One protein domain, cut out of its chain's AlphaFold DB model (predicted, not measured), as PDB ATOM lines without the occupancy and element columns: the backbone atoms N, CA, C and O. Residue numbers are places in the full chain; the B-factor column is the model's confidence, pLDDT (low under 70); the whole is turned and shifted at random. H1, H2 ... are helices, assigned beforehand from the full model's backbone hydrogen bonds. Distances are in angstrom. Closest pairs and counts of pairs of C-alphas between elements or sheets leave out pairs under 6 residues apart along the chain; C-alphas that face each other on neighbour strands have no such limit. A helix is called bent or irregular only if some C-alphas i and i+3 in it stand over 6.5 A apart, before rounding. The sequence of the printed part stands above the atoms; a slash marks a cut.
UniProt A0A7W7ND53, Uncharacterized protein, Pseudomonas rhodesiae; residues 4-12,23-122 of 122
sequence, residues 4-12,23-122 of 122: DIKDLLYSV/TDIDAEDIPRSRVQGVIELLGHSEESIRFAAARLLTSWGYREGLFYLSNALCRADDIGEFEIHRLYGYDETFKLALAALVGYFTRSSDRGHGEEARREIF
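What this domain is: This is residues 4 to 12 and 23 to 122 of the 122 residues of an uncharacterized protein of Pseudomonas rhodesiae (UniProt A0A7W7ND53). A rounded, all-helix body is built round H3, which runs through the middle, with H4 and the long H5 packed on one side of it and the short H1 and H2 on the other. H5 kinks sharply near residue 113, and its last turns fold back, while a long loop of residues 74 to 92 wanders about the opposite end of the body. The printed part has 109 residues with five named helices, in the order H1, H2, H3, H4, H5, and no named strand. It is compact, with a radius of gyration of the C-alphas of 13.8 A, and spans 38 by 32 by 27 A.

How they stand to each other: The longest helix is H5, residues 93 to 121, and it touches H3, residues 47 to 60, with its residues 96 to 107 alone. The closest C-alphas are those of Ser 59 and Ala 100, 4.4 A apart, and the two run the same way at a steep tilt of 36 degrees, only just past shallow. H3 is the hub, touching the four other helices. H4, residues 63 to 73, touches H3 with 21 pairs of C-alphas within 8 A, the closest being Ala 54 and Gly 65 at 4.2 A, opposite ways at a steep tilt of 46 degrees. H4 and H5 form a helical hairpin but only just touch, with 3 pairs within 8 A; the closest C-alphas, of Leu 66 and Leu 101, are 7.2 A apart. H2, residues 32 to 41, forms another helical hairpin with H3, its closest C-alphas being Val 38 and Ala 53 at 5.6 A. H1, residues 4 to 10, touches H2 about perpendicular, at 79 degrees, with the C-alphas of Leu 8 and Arg 34 closest at 6.2 A. H1 is apart from H4 and H5, and H2 is apart from H5. In H1, H2, H3 and H4 every O i to N i+4 pair is within hydrogen-bond range; in H5, 19 of 25 are.

Where its parts are: H1 begins at C-alpha 4, at (3.285, 40.005, 15.308), and is 10.1 A long. H2 is 14.5 A, H3 20.0 A and H4 15.2 A long. H5 runs from C-alpha 93 at (-11.277, 34.763, -0.694) to C-alpha 121 at (-25.254, 21.703, 8.403), 21.2 A. It is irregular, with C-alphas 112 and 115 8.2 A apart, and has a kink of 146 degrees near residue 113.

The domain as a whole: The C-alphas of Gly 89 and Gly 112 are the two farthest apart, at 39.8 A. Residues 13 to 22 are not printed, and C-alphas 12 and 23 are 8.9 A apart across the cut. The link from H4 to H5 is long, with 19 residues. Residues 79 to 90 are under 70 in pLDDT, against a mean of 88.9 for the printed part.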
ATOM      1  N   ASP A   4       3.923  40.943  14.375       88.88
ATOM      2  CA  ASP A   4       3.285  40.005  15.308       88.88
ATOM      3  C   ASP A   4       1.965  39.426  14.767       88.88
ATOM      4  O   ASP A   4       1.689  38.242  14.925       88.88
ATOM      5  N   ILE A   5       1.169  40.233  14.052       94.12
ATOM      6  CA  ILE A   5      -0.083  39.774  13.422       94.12
ATOM      7  C   ILE A   5       0.228  38.825  12.263       94.12
ATOM      8  O   ILE A   5      -0.436  37.802  12.102       94.12
ATOM      9  N   LYS A   6       1.255  39.146  11.464       92.56
ATOM     10  CA  LYS A   6       1.685  38.275  10.367       92.56
ATOM     11  C   LYS A   6       2.117  36.910  10.897       92.56
ATOM     12  O   LYS A   6       1.718  35.891  10.344       92.56
ATOM     13  N   ASP A   7       2.906  36.908  11.964       94.12
ATOM     14  CA  ASP A   7       3.428  35.681  12.552       94.12
ATOM     15  C   ASP A   7       2.292  34.839  13.156       94.12
ATOM     16  O   ASP A   7       2.235  33.634  12.915       94.12
ATOM     17  N   LEU A   8       1.317  35.455  13.837       96.19
ATOM     18  CA  LEU A   8       0.128  34.748  14.333       96.19
ATOM     19  C   LEU A   8      -0.667  34.076  13.205       96.19
ATOM     20  O   LEU A   8      -1.012  32.896  13.322       96.19
ATOM     21  N   LEU A   9      -0.927  34.804  12.118       95.81
ATOM     22  CA  LEU A   9      -1.829  34.360  11.053       95.81
ATOM     23  C   LEU A   9      -1.186  33.405  10.039       95.81
ATOM     24  O   LEU A   9      -1.877  32.546   9.505       95.81
ATOM     25  N   TYR A  10       0.114  33.540   9.766       94.94
ATOM     26  CA  TYR A  10       0.723  32.903   8.589       94.94
ATOM     27  C   TYR A  10       1.977  32.073   8.879       94.94
ATOM     28  O   TYR A  10       2.499  31.447   7.962       94.94
ATOM     29  N   SER A  11       2.497  32.052  10.112       94.88
ATOM     30  CA  SER A  11       3.698  31.255  10.400       94.88
ATOM     31  C   SER A  11       3.411  29.750  10.418       94.88
ATOM     32  O   SER A  11       2.366  29.308  10.904       94.88
ATOM     33  N   VAL A  12       4.371  28.958   9.945       95.25
ATOM     34  CA  VAL A  12       4.403  27.502  10.115       95.25
ATOM     35  C   VAL A  12       5.555  27.168  11.074       95.25
ATOM     36  O   VAL A  12       6.681  27.613  10.827       95.25
ATOM     37  N   THR A  23      -2.889  26.942   7.994       94.31
ATOM     38  CA  THR A  23      -4.198  26.282   8.098       94.31
ATOM     39  C   THR A  23      -4.102  24.756   8.161       94.31
ATOM     40  O   THR A  23      -4.993  24.116   8.727       94.31
ATOM     41  N   ASP A  24      -2.991  24.190   7.684       93.19
ATOM     42  CA  ASP A  24      -2.750  22.744   7.638       93.19
ATOM     43  C   ASP A  24      -2.126  22.187   8.921       93.19
ATOM     44  O   ASP A  24      -2.076  20.974   9.097       93.19
ATOM     45  N   ILE A  25      -1.673  23.054   9.833       94.81
ATOM     46  CA  ILE A  25      -1.012  22.639  11.076       94.81
ATOM     47  C   ILE A  25      -1.981  21.812  11.934       94.81
ATOM     48  O   ILE A  25      -3.123  22.220  12.177       94.81
ATOM     49  N   ASP A  26      -1.512  20.673  12.433       92.25
ATOM     50  CA  ASP A  26      -2.279  19.839  13.348       92.25
ATOM     51  C   ASP A  26      -2.334  20.418  14.761       92.25
ATOM     52  O   ASP A  26      -1.454  21.139  15.224       92.25
ATOM     53  N   ALA A  27      -3.406  20.082  15.481       91.06
ATOM     54  CA  ALA A  27      -3.720  20.681  16.778       91.06
ATOM     55  C   ALA A  27      -2.611  20.516  17.835       91.06
ATOM     56  O   ALA A  27      -2.497  21.352  18.731       91.06
ATOM     57  N   GLU A  28      -1.806  19.456  17.741       91.94
ATOM     58  CA  GLU A  28      -0.688  19.185  18.652       91.94
ATOM     59  C   GLU A  28       0.510  20.121  18.453       91.94
ATOM     60  O   GLU A  28       1.219  20.417  19.416       91.94
ATOM     61  N   ASP A  29       0.671  20.667  17.248       94.69
ATOM     62  CA  ASP A  29       1.769  21.564  16.890       94.69
ATOM     63  C   ASP A  29       1.413  23.051  17.052       94.69
ATOM     64  O   ASP A  29       2.256  23.924  16.831       94.69
ATOM     65  N   ILE A  30       0.178  23.372  17.459       94.06
ATOM     66  CA  ILE A  30      -0.292  24.752  17.632       94.06
ATOM     67  C   ILE A  30      -0.179  25.162  19.111       94.06
ATOM     68  O   ILE A  30      -0.937  24.682  19.959       94.06
ATOM     69  N   PRO A  31       0.702  26.120  19.465       94.31
ATOM     70  CA  PRO A  31       0.796  26.600  20.836       94.31
ATOM     71  C   PRO A  31      -0.513  27.254  21.295       94.31
ATOM     72  O   PRO A  31      -1.070  28.104  20.599       94.31
ATOM     73  N   ARG A  32      -0.960  26.959  22.523       94.75
ATOM     74  CA  ARG A  32      -2.171  27.579  23.106       94.75
ATOM     75  C   ARG A  32      -2.128  29.110  23.096       94.75
ATOM     76  O   ARG A  32      -3.148  29.751  22.868       94.75
ATOM     77  N   SER A  33      -0.950  29.694  23.318       95.56
ATOM     78  CA  SER A  33      -0.746  31.146  23.252       95.56
ATOM     79  C   SER A  33      -1.017  31.711  21.857       95.56
ATOM     80  O   SER A  33      -1.551  32.811  21.743       95.56
ATOM     81  N   ARG A  34      -0.703  30.953  20.798       96.44
ATOM     82  CA  ARG A  34      -1.001  31.338  19.416       96.44
ATOM     83  C   ARG A  34      -2.503  31.338  19.171       96.44
ATOM     84  O   ARG A  34      -3.013  32.316  18.646       96.44
ATOM     85  N   VAL A  35      -3.208  30.291  19.602       97.25
ATOM     86  CA  VAL A  35      -4.676  30.217  19.497       97.25
ATOM     87  C   VAL A  35      -5.322  31.420  20.178       97.25
ATOM     88  O   VAL A  35      -6.130  32.105  19.561       97.25
ATOM     89  N   GLN A  36      -4.910  31.725  21.412       97.31
ATOM     90  CA  GLN A  36      -5.423  32.874  22.156       97.31
ATOM     91  C   GLN A  36      -5.163  34.196  21.419       97.31
ATOM     92  O   GLN A  36      -6.078  35.003  21.268       97.31
ATOM     93  N   GLY A  37      -3.950  34.383  20.893       97.38
ATOM     94  CA  GLY A  37      -3.616  35.559  20.093       97.38
ATOM     95  C   GLY A  37      -4.476  35.682  18.831       97.38
ATOM     96  O   GLY A  37      -4.911  36.776  18.496       97.38
ATOM     97  N   VAL A  38      -4.785  34.576  18.148       98.00
ATOM     98  CA  VAL A  38      -5.672  34.600  16.972       98.00
ATOM     99  C   VAL A  38      -7.130  34.873  17.369       98.00
ATOM    100  O   VAL A  38      -7.813  35.609  16.660       98.00
ATOM    101  N   ILE A  39      -7.609  34.370  18.512       98.12
ATOM    102  CA  ILE A  39      -8.942  34.708  19.047       98.12
ATOM    103  C   ILE A  39      -9.059  36.216  19.301       98.12
ATOM    104  O   ILE A  39     -10.065  36.823  18.944       98.12
ATOM    105  N   GLU A  40      -8.023  36.848  19.858       97.38
ATOM    106  CA  GLU A  40      -8.001  38.299  20.077       97.38
ATOM    107  C   GLU A  40      -8.109  39.094  18.762       97.38
ATOM    108  O   GLU A  40      -8.737  40.156  18.728       97.38
ATOM    109  N   LEU A  41      -7.581  38.561  17.653       97.62
ATOM    110  CA  LEU A  41      -7.681  39.192  16.333       97.62
ATOM    111  C   LEU A  41      -9.108  39.218  15.766       97.62
ATOM    112  O   LEU A  41      -9.380  40.034  14.885       97.62
ATOM    113  N   LEU A  42     -10.045  38.418  16.288       96.94
ATOM    114  CA  LEU A  42     -11.464  38.510  15.911       96.94
ATOM    115  C   LEU A  42     -12.081  39.869  16.292       96.94
ATOM    116  O   LEU A  42     -13.038  40.309  15.661       96.94
ATOM    117  N   GLY A  43     -11.509  40.558  17.286       95.25
ATOM    118  CA  GLY A  43     -11.891  41.914  17.693       95.25
ATOM    119  C   GLY A  43     -11.086  43.034  17.022       95.25
ATOM    120  O   GLY A  43     -11.226  44.194  17.409       95.25
ATOM    121  N   HIS A  44     -10.215  42.721  16.055       95.44
ATOM    122  CA  HIS A  44      -9.376  43.722  15.391       95.44
ATOM    123  C   HIS A  44     -10.223  44.724  14.590       95.44
ATOM    124  O   HIS A  44     -11.296  44.375  14.111       95.44
ATOM    125  N   SER A  45      -9.762  45.967  14.409       92.69
ATOM    126  CA  SER A  45     -10.518  47.011  13.693       92.69
ATOM    127  C   SER A  45     -10.617  46.769  12.180       92.69
ATOM    128  O   SER A  45     -11.654  47.049  11.579       92.69
ATOM    129  N   GLU A  46      -9.562  46.225  11.575       90.81
ATOM    130  CA  GLU A  46      -9.491  45.882  10.145       90.81
ATOM    131  C   GLU A  46     -10.224  44.561   9.826       90.81
ATOM    132  O   GLU A  46      -9.894  43.520  10.396       90.81
ATOM    133  N   GLU A  47     -11.175  44.595   8.881       89.00
ATOM    134  CA  GLU A  47     -11.986  43.431   8.465       89.00
ATOM    135  C   GLU A  47     -11.136  42.296   7.884       89.00
ATOM    136  O   GLU A  47     -11.332  41.140   8.237       89.00
ATOM    137  N   SER A  48     -10.130  42.613   7.065       88.69
ATOM    138  CA  SER A  48      -9.235  41.610   6.471       88.69
ATOM    139  C   SER A  48      -8.493  40.783   7.530       88.69
ATOM    140  O   SER A  48      -8.304  39.580   7.360       88.69
ATOM    141  N   ILE A  49      -8.118  41.403   8.655       93.50
ATOM    142  CA  ILE A  49      -7.470  40.717   9.781       93.50
ATOM    143  C   ILE A  49      -8.479  39.845  10.533       93.50
ATOM    144  O   ILE A  49      -8.162  38.691  10.827       93.50
ATOM    145  N   ARG A  50      -9.692  40.352  10.799       93.75
ATOM    146  CA  ARG A  50     -10.764  39.551  11.418       93.75
ATOM    147  C   ARG A  50     -11.103  38.328  10.572       93.75
ATOM    148  O   ARG A  50     -11.200  37.225  11.101       93.75
ATOM    149  N   PHE A  51     -11.231  38.521   9.263       93.06
ATOM    150  CA  PHE A  51     -11.533  37.463   8.309       93.06
ATOM    151  C   PHE A  51     -10.429  36.402   8.275       93.06
ATOM    152  O   PHE A  51     -10.716  35.213   8.399       93.06
ATOM    153  N   ALA A  52      -9.159  36.815   8.184       94.25
ATOM    154  CA  ALA A  52      -8.025  35.893   8.218       94.25
ATOM    155  C   ALA A  52      -7.956  35.104   9.539       94.25
ATOM    156  O   ALA A  52      -7.730  33.893   9.519       94.25
ATOM    157  N   ALA A  53      -8.205  35.758  10.678       97.06
ATOM    158  CA  ALA A  53      -8.245  35.105  11.986       97.06
ATOM    159  C   ALA A  53      -9.388  34.084  12.089       97.06
ATOM    160  O   ALA A  53      -9.165  32.945  12.500       97.06
ATOM    161  N   ALA A  54     -10.595  34.464  11.661       97.38
ATOM    162  CA  ALA A  54     -11.755  33.580  11.638       97.38
ATOM    163  C   ALA A  54     -11.507  32.359  10.746       97.38
ATOM    164  O   ALA A  54     -11.755  31.225  11.161       97.38
ATOM    165  N   ARG A  55     -10.942  32.571   9.553       96.62
ATOM    166  CA  ARG A  55     -10.577  31.504   8.615       96.62
ATOM    167  C   ARG A  55      -9.554  30.536   9.210       96.62
ATOM    168  O   ARG A  55      -9.738  29.323   9.119       96.62
ATOM    169  N   LEU A  56      -8.504  31.055   9.845       97.44
ATOM    170  CA  LEU A  56      -7.466  30.233  10.467       97.44
ATOM    171  C   LEU A  56      -8.026  29.387  11.619       97.44
ATOM    172  O   LEU A  56      -7.848  28.172  11.633       97.44
ATOM    173  N   LEU A  57      -8.780  30.005  12.533       98.00
ATOM    174  CA  LEU A  57      -9.428  29.303  13.647       98.00
ATOM    175  C   LEU A  57     -10.408  28.234  13.161       98.00
ATOM    176  O   LEU A  57     -10.443  27.139  13.722       98.00
ATOM    177  N   THR A  58     -11.166  28.526  12.102       97.75
ATOM    178  CA  THR A  58     -12.065  27.550  11.470       97.75
ATOM    179  C   THR A  58     -11.272  26.350  10.952       97.75
ATOM    180  O   THR A  58     -11.612  25.214  11.265       97.75
ATOM    181  N   SER A  59     -10.159  26.590  10.254       96.12
ATOM    182  CA  SER A  59      -9.307  25.525   9.697       96.12
ATOM    183  C   SER A  59      -8.702  24.618  10.778       96.12
ATOM    184  O   SER A  59      -8.540  23.416  10.572       96.12
ATOM    185  N   TRP A  60      -8.429  25.168  11.963       95.62
ATOM    186  CA  TRP A  60      -7.957  24.412  13.131       95.62
ATOM    187  C   TRP A  60      -9.076  23.690  13.905       95.62
ATOM    188  O   TRP A  60      -8.809  22.861  14.783       95.62
ATOM    189  N   GLY A  61     -10.344  23.950  13.572       94.94
ATOM    190  CA  GLY A  61     -11.499  23.319  14.209       94.94
ATOM    191  C   GLY A  61     -12.061  24.070  15.421       94.94
ATOM    192  O   GLY A  61     -12.755  23.455  16.228       94.94
ATOM    193  N   TYR A  62     -11.779  25.367  15.584       95.25
ATOM    194  CA  TYR A  62     -12.340  26.182  16.671       95.25
ATOM    195  C   TYR A  62     -13.698  26.773  16.291       95.25
ATOM    196  O   TYR A  62     -13.854  27.401  15.239       95.25
ATOM    197  N   ARG A  63     -14.691  26.586  17.167       94.00
ATOM    198  CA  ARG A  63     -16.085  26.990  16.929       94.00
ATOM    199  C   ARG A  63     -16.241  28.506  16.807       94.00
ATOM    200  O   ARG A  63     -17.054  28.977  16.018       94.00
ATOM    201  N   GLU A  64     -15.447  29.270  17.549       95.69
ATOM    202  CA  GLU A  64     -15.387  30.727  17.456       95.69
ATOM    203  C   GLU A  64     -15.013  31.158  16.036       95.69
ATOM    204  O   GLU A  64     -15.671  32.023  15.463       95.69
ATOM    205  N   GLY A  65     -14.018  30.501  15.433       97.00
ATOM    206  CA  GLY A  65     -13.651  30.726  14.038       97.00
ATOM    207  C   GLY A  65     -14.834  30.504  13.101       97.00
ATOM    208  O   GLY A  65     -15.176  31.404  12.334       97.00
ATOM    209  N   LEU A  66     -15.495  29.344  13.222       96.06
ATOM    210  CA  LEU A  66     -16.639  28.977  12.383       96.06
ATOM    211  C   LEU A  66     -17.775  30.002  12.480       96.06
ATOM    212  O   LEU A  66     -18.345  30.392  11.460       96.06
ATOM    213  N   PHE A  67     -18.096  30.455  13.694       95.19
ATOM    214  CA  PHE A  67     -19.141  31.448  13.931       95.19
ATOM    215  C   PHE A  67     -18.827  32.775  13.230       95.19
ATOM    216  O   PHE A  67     -19.662  33.303  12.495       95.19
ATOM    217  N   TYR A  68     -17.616  33.306  13.424       95.56
ATOM    218  CA  TYR A  68     -17.219  34.571  12.805       95.56
ATOM    219  C   TYR A  68     -17.127  34.458  11.283       95.56
ATOM    220  O   TYR A  68     -17.621  35.345  10.590       95.56
ATOM    221  N   LEU A  69     -16.557  33.368  10.760       95.12
ATOM    222  CA  LEU A  69     -16.446  33.153   9.318       95.12
ATOM    223  C   LEU A  69     -17.831  33.034   8.669       95.12
ATOM    224  O   LEU A  69     -18.085  33.688   7.665       95.12
ATOM    225  N   SER A  70     -18.751  32.272   9.268       93.44
ATOM    226  CA  SER A  70     -20.128  32.138   8.769       93.44
ATOM    227  C   SER A  70     -20.861  33.482   8.745       93.44
ATOM    228  O   SER A  70     -21.468  33.838   7.739       93.44
ATOM    229  N   ASN A  71     -20.753  34.269   9.820       91.88
ATOM    230  CA  ASN A  71     -21.358  35.602   9.879       91.88
ATOM    231  C   ASN A  71     -20.781  36.552   8.829       91.88
ATOM    232  O   ASN A  71     -21.518  37.351   8.252       91.88
ATOM    233  N   ALA A  72     -19.473  36.463   8.591       90.00
ATOM    234  CA  ALA A  72     -18.805  37.215   7.549       90.00
ATOM    235  C   ALA A  72     -19.397  36.826   6.177       90.00
ATOM    236  O   ALA A  72     -19.878  37.686   5.447       90.00
ATOM    237  N   LEU A  73     -19.478  35.530   5.860       89.38
ATOM    238  CA  LEU A  73     -20.017  35.033   4.586       89.38
ATOM    239  C   LEU A  73     -21.491  35.403   4.344       89.38
ATOM    240  O   LEU A  73     -21.879  35.618   3.198       89.38
ATOM    241  N   CYS A  74     -22.308  35.551   5.392       87.50
ATOM    242  CA  CYS A  74     -23.674  36.086   5.274       87.50
ATOM    243  C   CYS A  74     -23.720  37.548   4.792       87.50
ATOM    244  O   CYS A  74     -24.765  38.021   4.350       87.50
ATOM    245  N   ARG A  75     -22.598  38.263   4.885       84.81
ATOM    246  CA  ARG A  75     -22.395  39.639   4.426       84.81
ATOM    247  C   ARG A  75     -21.404  39.668   3.264       84.81
ATOM    248  O   ARG A  75     -20.513  40.507   3.232       84.81
ATOM    249  N   ALA A  76     -21.537  38.730   2.326       73.44
ATOM    250  CA  ALA A  76     -20.608  38.555   1.209       73.44
ATOM    251  C   ALA A  76     -20.355  39.840   0.400       73.44
ATOM    252  O   ALA A  76     -19.245  40.031  -0.076       73.44
ATOM    253  N   ASP A  77     -21.333  40.747   0.301       74.62
ATOM    254  CA  ASP A  77     -21.167  42.040  -0.382       74.62
ATOM    255  C   ASP A  77     -20.142  42.965   0.306       74.62
ATOM    256  O   ASP A  77     -19.544  43.823  -0.342       74.62
ATOM    257  N   ASP A  78     -19.899  42.763   1.606       73.19
ATOM    258  CA  ASP A  78     -18.881  43.462   2.397       73.19
ATOM    259  C   ASP A  78     -17.516  42.738   2.359       73.19
ATOM    260  O   ASP A  78     -16.531  43.223   2.923       73.19
ATOM    261  N   ILE A  79     -17.456  41.560   1.723       69.75
ATOM    262  CA  ILE A  79     -16.296  40.668   1.675       69.75
ATOM    263  C   ILE A  79     -15.846  40.512   0.233       69.75
ATOM    264  O   ILE A  79     -16.328  39.674  -0.525       69.75
ATOM    265  N   GLY A  80     -14.852  41.310  -0.125       62.59
ATOM    266  CA  GLY A  80     -14.162  41.209  -1.396       62.59
ATOM    267  C   GLY A  80     -12.774  41.807  -1.273       62.59
ATOM    268  O   GLY A  80     -12.559  42.764  -0.533       62.59
ATOM    269  N   GLU A  81     -11.829  41.233  -2.008       66.56
ATOM    270  CA  GLU A  81     -10.465  41.737  -2.171       66.56
ATOM    271  C   GLU A  81      -9.533  41.620  -0.954       66.56
ATOM    272  O   GLU A  81      -8.464  42.236  -0.938       66.56
ATOM    273  N   PHE A  82      -9.881  40.816   0.053       69.81
ATOM    274  CA  PHE A  82      -9.020  40.638   1.230       69.81
ATOM    275  C   PHE A  82      -7.762  39.814   0.947       69.81
ATOM    276  O   PHE A  82      -6.756  39.991   1.638       69.81
ATOM    277  N   GLU A  83      -7.778  38.966  -0.083       62.94
ATOM    278  CA  GLU A  83      -6.580  38.259  -0.522       62.94
ATOM    279  C   GLU A  83      -5.698  39.141  -1.416       62.94
ATOM    280  O   GLU A  83      -6.039  39.531  -2.537       62.94
ATOM    281  N   ILE A  84      -4.508  39.444  -0.893       54.75
ATOM    282  CA  ILE A  84      -3.512  40.324  -1.521       54.75
ATOM    283  C   ILE A  84      -2.807  39.602  -2.687       54.75
ATOM    284  O   ILE A  84      -2.285  40.238  -3.602       54.75
ATOM    285  N   HIS A  85      -2.814  38.265  -2.689       56.06
ATOM    286  CA  HIS A  85      -2.106  37.424  -3.655       56.06
ATOM    287  C   HIS A  85      -3.058  36.798  -4.684       56.06
ATOM    288  O   HIS A  85      -3.199  35.581  -4.769       56.06
ATOM    289  N   ARG A  86      -3.703  37.650  -5.489       59.09
ATOM    290  CA  ARG A  86      -4.596  37.226  -6.580       59.09
ATOM    291  C   ARG A  86      -3.813  36.470  -7.656       59.09
ATOM    292  O   ARG A  86      -3.025  37.069  -8.393       59.09
ATOM    293  N   LEU A  87      -4.049  35.168  -7.798       53.56
ATOM    294  CA  LEU A  87      -3.527  34.403  -8.930       53.56
ATOM    295  C   LEU A  87      -4.348  34.768 -10.180       53.56
ATOM    296  O   LEU A  87      -5.568  34.632 -10.190       53.56
ATOM    297  N   TYR A  88      -3.698  35.288 -11.224       60.72
ATOM    298  CA  TYR A  88      -4.350  35.793 -12.451       60.72
ATOM    299  C   TYR A  88      -5.400  36.903 -12.236       60.72
ATOM    300  O   TYR A  88      -6.242  37.131 -13.100       60.72
ATOM    301  N   GLY A  89      -5.350  37.616 -11.106       62.00
ATOM    302  CA  GLY A  89      -6.312  38.678 -10.789       62.00
ATOM    303  C   GLY A  89      -7.642  38.188 -10.205       62.00
ATOM    304  O   GLY A  89      -8.482  39.025  -9.881       62.00
ATOM    305  N   TYR A  90      -7.817  36.875 -10.016       64.75
ATOM    306  CA  TYR A  90      -8.987  36.321  -9.336       64.75
ATOM    307  C   TYR A  90      -8.888  36.496  -7.823       64.75
ATOM    308  O   TYR A  90      -7.829  36.310  -7.220       64.75
ATOM    309  N   ASP A  91     -10.017  36.856  -7.223       76.88
ATOM    310  CA  ASP A  91     -10.187  36.852  -5.780       76.88
ATOM    311  C   ASP A  91     -10.483  35.423  -5.302       76.88
ATOM    312  O   ASP A  91     -11.518  34.838  -5.627       76.88
ATOM    313  N   GLU A  92      -9.556  34.852  -4.537       83.12
ATOM    314  CA  GLU A  92      -9.666  33.495  -3.999       83.12
ATOM    315  C   GLU A  92     -10.301  33.469  -2.594       83.12
ATOM    316  O   GLU A  92     -10.430  32.397  -2.004       83.12
ATOM    317  N   THR A  93     -10.745  34.617  -2.063       85.50
ATOM    318  CA  THR A  93     -11.277  34.763  -0.694       85.50
ATOM    319  C   THR A  93     -12.338  33.707  -0.364       85.50
ATOM    320  O   THR A  93     -12.235  33.018   0.653       85.50
ATOM    321  N   PHE A  94     -13.324  33.495  -1.245       87.75
ATOM    322  CA  PHE A  94     -14.379  32.499  -1.010       87.75
ATOM    323  C   PHE A  94     -13.907  31.050  -1.142       87.75
ATOM    324  O   PHE A  94     -14.422  30.179  -0.443       87.75
ATOM    325  N   LYS A  95     -12.914  30.770  -1.991       88.75
ATOM    326  CA  LYS A  95     -12.333  29.423  -2.085       88.75
ATOM    327  C   LYS A  95     -11.565  29.076  -0.816       88.75
ATOM    328  O   LYS A  95     -11.716  27.972  -0.300       88.75
ATOM    329  N   LEU A  96     -10.803  30.026  -0.278       88.88
ATOM    330  CA  LEU A  96     -10.098  29.850   0.988       88.88
ATOM    331  C   LEU A  96     -11.073  29.727   2.167       88.88
ATOM    332  O   LEU A  96     -10.843  28.923   3.069       88.88
ATOM    333  N   ALA A  97     -12.181  30.473   2.156       92.19
ATOM    334  CA  ALA A  97     -13.244  30.310   3.147       92.19
ATOM    335  C   ALA A  97     -13.886  28.917   3.074       92.19
ATOM    336  O   ALA A  97     -14.049  28.263   4.100       92.19
ATOM    337  N   LEU A  98     -14.195  28.435   1.866       93.38
ATOM    338  CA  LEU A  98     -14.732  27.092   1.659       93.38
ATOM    339  C   LEU A  98     -13.761  26.011   2.150       93.38
ATOM    340  O   LEU A  98     -14.188  25.089   2.839       93.38
ATOM    341  N   ALA A  99     -12.467  26.134   1.842       93.50
ATOM    342  CA  ALA A  99     -11.448  25.200   2.319       93.50
ATOM    343  C   ALA A  99     -11.414  25.130   3.855       93.50
ATOM    344  O   ALA A  99     -11.398  24.039   4.421       93.50
ATOM    345  N   ALA A 100     -11.501  26.282   4.528       95.44
ATOM    346  CA  ALA A 100     -11.565  26.336   5.985       95.44
ATOM    347  C   ALA A 100     -12.823  25.648   6.543       95.44
ATOM    348  O   ALA A 100     -12.718  24.871   7.492       95.44
ATOM    349  N   LEU A 101     -13.998  25.884   5.944       95.50
ATOM    350  CA  LEU A 101     -15.250  25.228   6.344       95.50
ATOM    351  C   LEU A 101     -15.169  23.703   6.193       95.50
ATOM    352  O   LEU A 101     -15.558  22.975   7.104       95.50
ATOM    353  N   VAL A 102     -14.632  23.219   5.068       93.62
ATOM    354  CA  VAL A 102     -14.403  21.782   4.852       93.62
ATOM    355  C   VAL A 102     -13.469  21.233   5.931       93.62
ATOM    356  O   VAL A 102     -13.818  20.258   6.592       93.62
ATOM    357  N   GLY A 103     -12.337  21.901   6.176       91.75
ATOM    358  CA  GLY A 103     -11.369  21.502   7.199       91.75
ATOM    359  C   GLY A 103     -11.975  21.402   8.600       91.75
ATOM    360  O   GLY A 103     -11.736  20.416   9.299       91.75
ATOM    361  N   TYR A 104     -12.818  22.363   8.994       95.31
ATOM    362  CA  TYR A 104     -13.515  22.338  10.283       95.31
ATOM    363  C   TYR A 104     -14.333  21.056  10.468       95.31
ATOM    364  O   TYR A 104     -14.166  20.340  11.461       95.31
ATOM    365  N   PHE A 105     -15.204  20.745   9.505       94.25
ATOM    366  CA  PHE A 105     -16.104  19.600   9.612       94.25
ATOM    367  C   PHE A 105     -15.376  18.264   9.459       94.25
ATOM    368  O   PHE A 105     -15.716  17.317  10.169       94.25
ATOM    369  N   THR A 106     -14.338  18.187   8.620       91.12
ATOM    370  CA  THR A 106     -13.478  16.998   8.532       91.12
ATOM    371  C   THR A 106     -12.791  16.730   9.868       91.12
ATOM    372  O   THR A 106     -12.968  15.653  10.430       91.12
ATOM    373  N   ARG A 107     -12.128  17.732  10.464       90.88
ATOM    374  CA  ARG A 107     -11.477  17.573  11.778       90.88
ATOM    375  C   ARG A 107     -12.478  17.273  12.899       90.88
ATOM    376  O   ARG A 107     -12.136  16.583  13.856       90.88
ATOM    377  N   SER A 108     -13.704  17.794  12.826       90.94
ATOM    378  CA  SER A 108     -14.772  17.448  13.776       90.94
ATOM    379  C   SER A 108     -15.170  15.972  13.652       90.94
ATOM    380  O   SER A 108     -15.231  15.246  14.648       90.94
ATOM    381  N   SER A 109     -15.337  15.492  12.417       90.38
ATOM    382  CA  SER A 109     -15.612  14.084  12.124       90.38
ATOM    383  C   SER A 109     -14.484  13.161  12.591       90.38
ATOM    384  O   SER A 109     -14.764  12.162  13.251       90.38
ATOM    385  N   ASP A 110     -13.223  13.513  12.327       89.88
ATOM    386  CA  ASP A 110     -12.047  12.719  12.716       89.88
ATOM    387  C   ASP A 110     -11.910  12.574  14.238       89.88
ATOM    388  O   ASP A 110     -11.421  11.562  14.739       89.88
ATOM    389  N   ARG A 111     -12.410  13.556  15.000       89.94
ATOM    390  CA  ARG A 111     -12.485  13.509  16.471       89.94
ATOM    391  C   ARG A 111     -13.675  12.697  17.002       89.94
ATOM    392  O   ARG A 111     -13.857  12.613  18.212       89.94
ATOM    393  N   GLY A 112     -14.482  12.098  16.125       91.88
ATOM    394  CA  GLY A 112     -15.651  11.294  16.488       91.88
ATOM    395  C   GLY A 112     -16.958  12.082  16.607       91.88
ATOM    396  O   GLY A 112     -17.971  11.511  17.010       91.88
ATOM    397  N   HIS A 113     -16.977  13.362  16.222       91.62
ATOM    398  CA  HIS A 113     -18.154  14.238  16.305       91.62
ATOM    399  C   HIS A 113     -18.918  14.354  14.972       91.62
ATOM    400  O   HIS A 113     -19.632  15.327  14.739       91.62
ATOM    401  N   GLY A 114     -18.806  13.363  14.081       89.69
ATOM    402  CA  GLY A 114     -19.380  13.425  12.728       89.69
ATOM    403  C   GLY A 114     -20.900  13.643  12.683       89.69
ATOM    404  O   GLY A 114     -21.391  14.414  11.861       89.69
ATOM    405  N   GLU A 115     -21.657  13.025  13.593       91.06
ATOM    406  CA  GLU A 115     -23.115  13.225  13.673       91.06
ATOM    407  C   GLU A 115     -23.492  14.631  14.160       91.06
ATOM    408  O   GLU A 115     -24.474  15.206  13.694       91.06
ATOM    409  N   GLU A 116     -22.714  15.204  15.079       89.06
ATOM    410  CA  GLU A 116     -22.900  16.582  15.543       89.06
ATOM    411  C   GLU A 116     -22.571  17.572  14.422       89.06
ATOM    412  O   GLU A 116     -23.407  18.405  14.082       89.06
ATOM    413  N   ALA A 117     -21.422  17.391  13.764       87.94
ATOM    414  CA  ALA A 117     -21.012  18.153  12.588       87.94
ATOM    415  C   ALA A 117     -22.091  18.155  11.494       87.94
ATOM    416  O   ALA A 117     -22.409  19.196  10.925       87.94
ATOM    417  N   ARG A 118     -22.704  16.997  11.224       87.75
ATOM    418  CA  ARG A 118     -23.777  16.880  10.233       87.75
ATOM    419  C   ARG A 118     -25.035  17.661  10.628       87.75
ATOM    420  O   ARG A 118     -25.653  18.261   9.754       87.75
ATOM    421  N   ARG A 119     -25.411  17.661  11.911       90.06
ATOM    422  CA  ARG A 119     -26.575  18.411  12.427       90.06
ATOM    423  C   ARG A 119     -26.382  19.924  12.408       90.06
ATOM    424  O   ARG A 119     -27.365  20.647  12.409       90.06
ATOM    425  N   GLU A 120     -25.146  20.415  12.418       85.94
ATOM    426  CA  GLU A 120     -24.894  21.855  12.259       85.94
ATOM    427  C   GLU A 120     -25.081  22.330  10.806       85.94
ATOM    428  O   GLU A 120     -25.245  23.525  10.573       85.94
ATOM    429  N   ILE A 121     -25.086  21.406   9.835       84.38
ATOM    430  CA  ILE A 121     -25.254  21.703   8.403       84.38
ATOM    431  C   ILE A 121     -26.723  21.590   7.951       84.38
ATOM    432  O   ILE A 121     -27.149  22.378   7.105       84.38
ATOM    433  N   PHE A 122     -27.471  20.604   8.464       84.81
ATOM    434  CA  PHE A 122     -28.836  20.245   8.036       84.81
ATOM    435  C   PHE A 122     -29.871  20.453   9.140       84.81
ATOM    436  O   PHE A 122     -30.963  20.969   8.814       84.81
TER     437      PHE A 122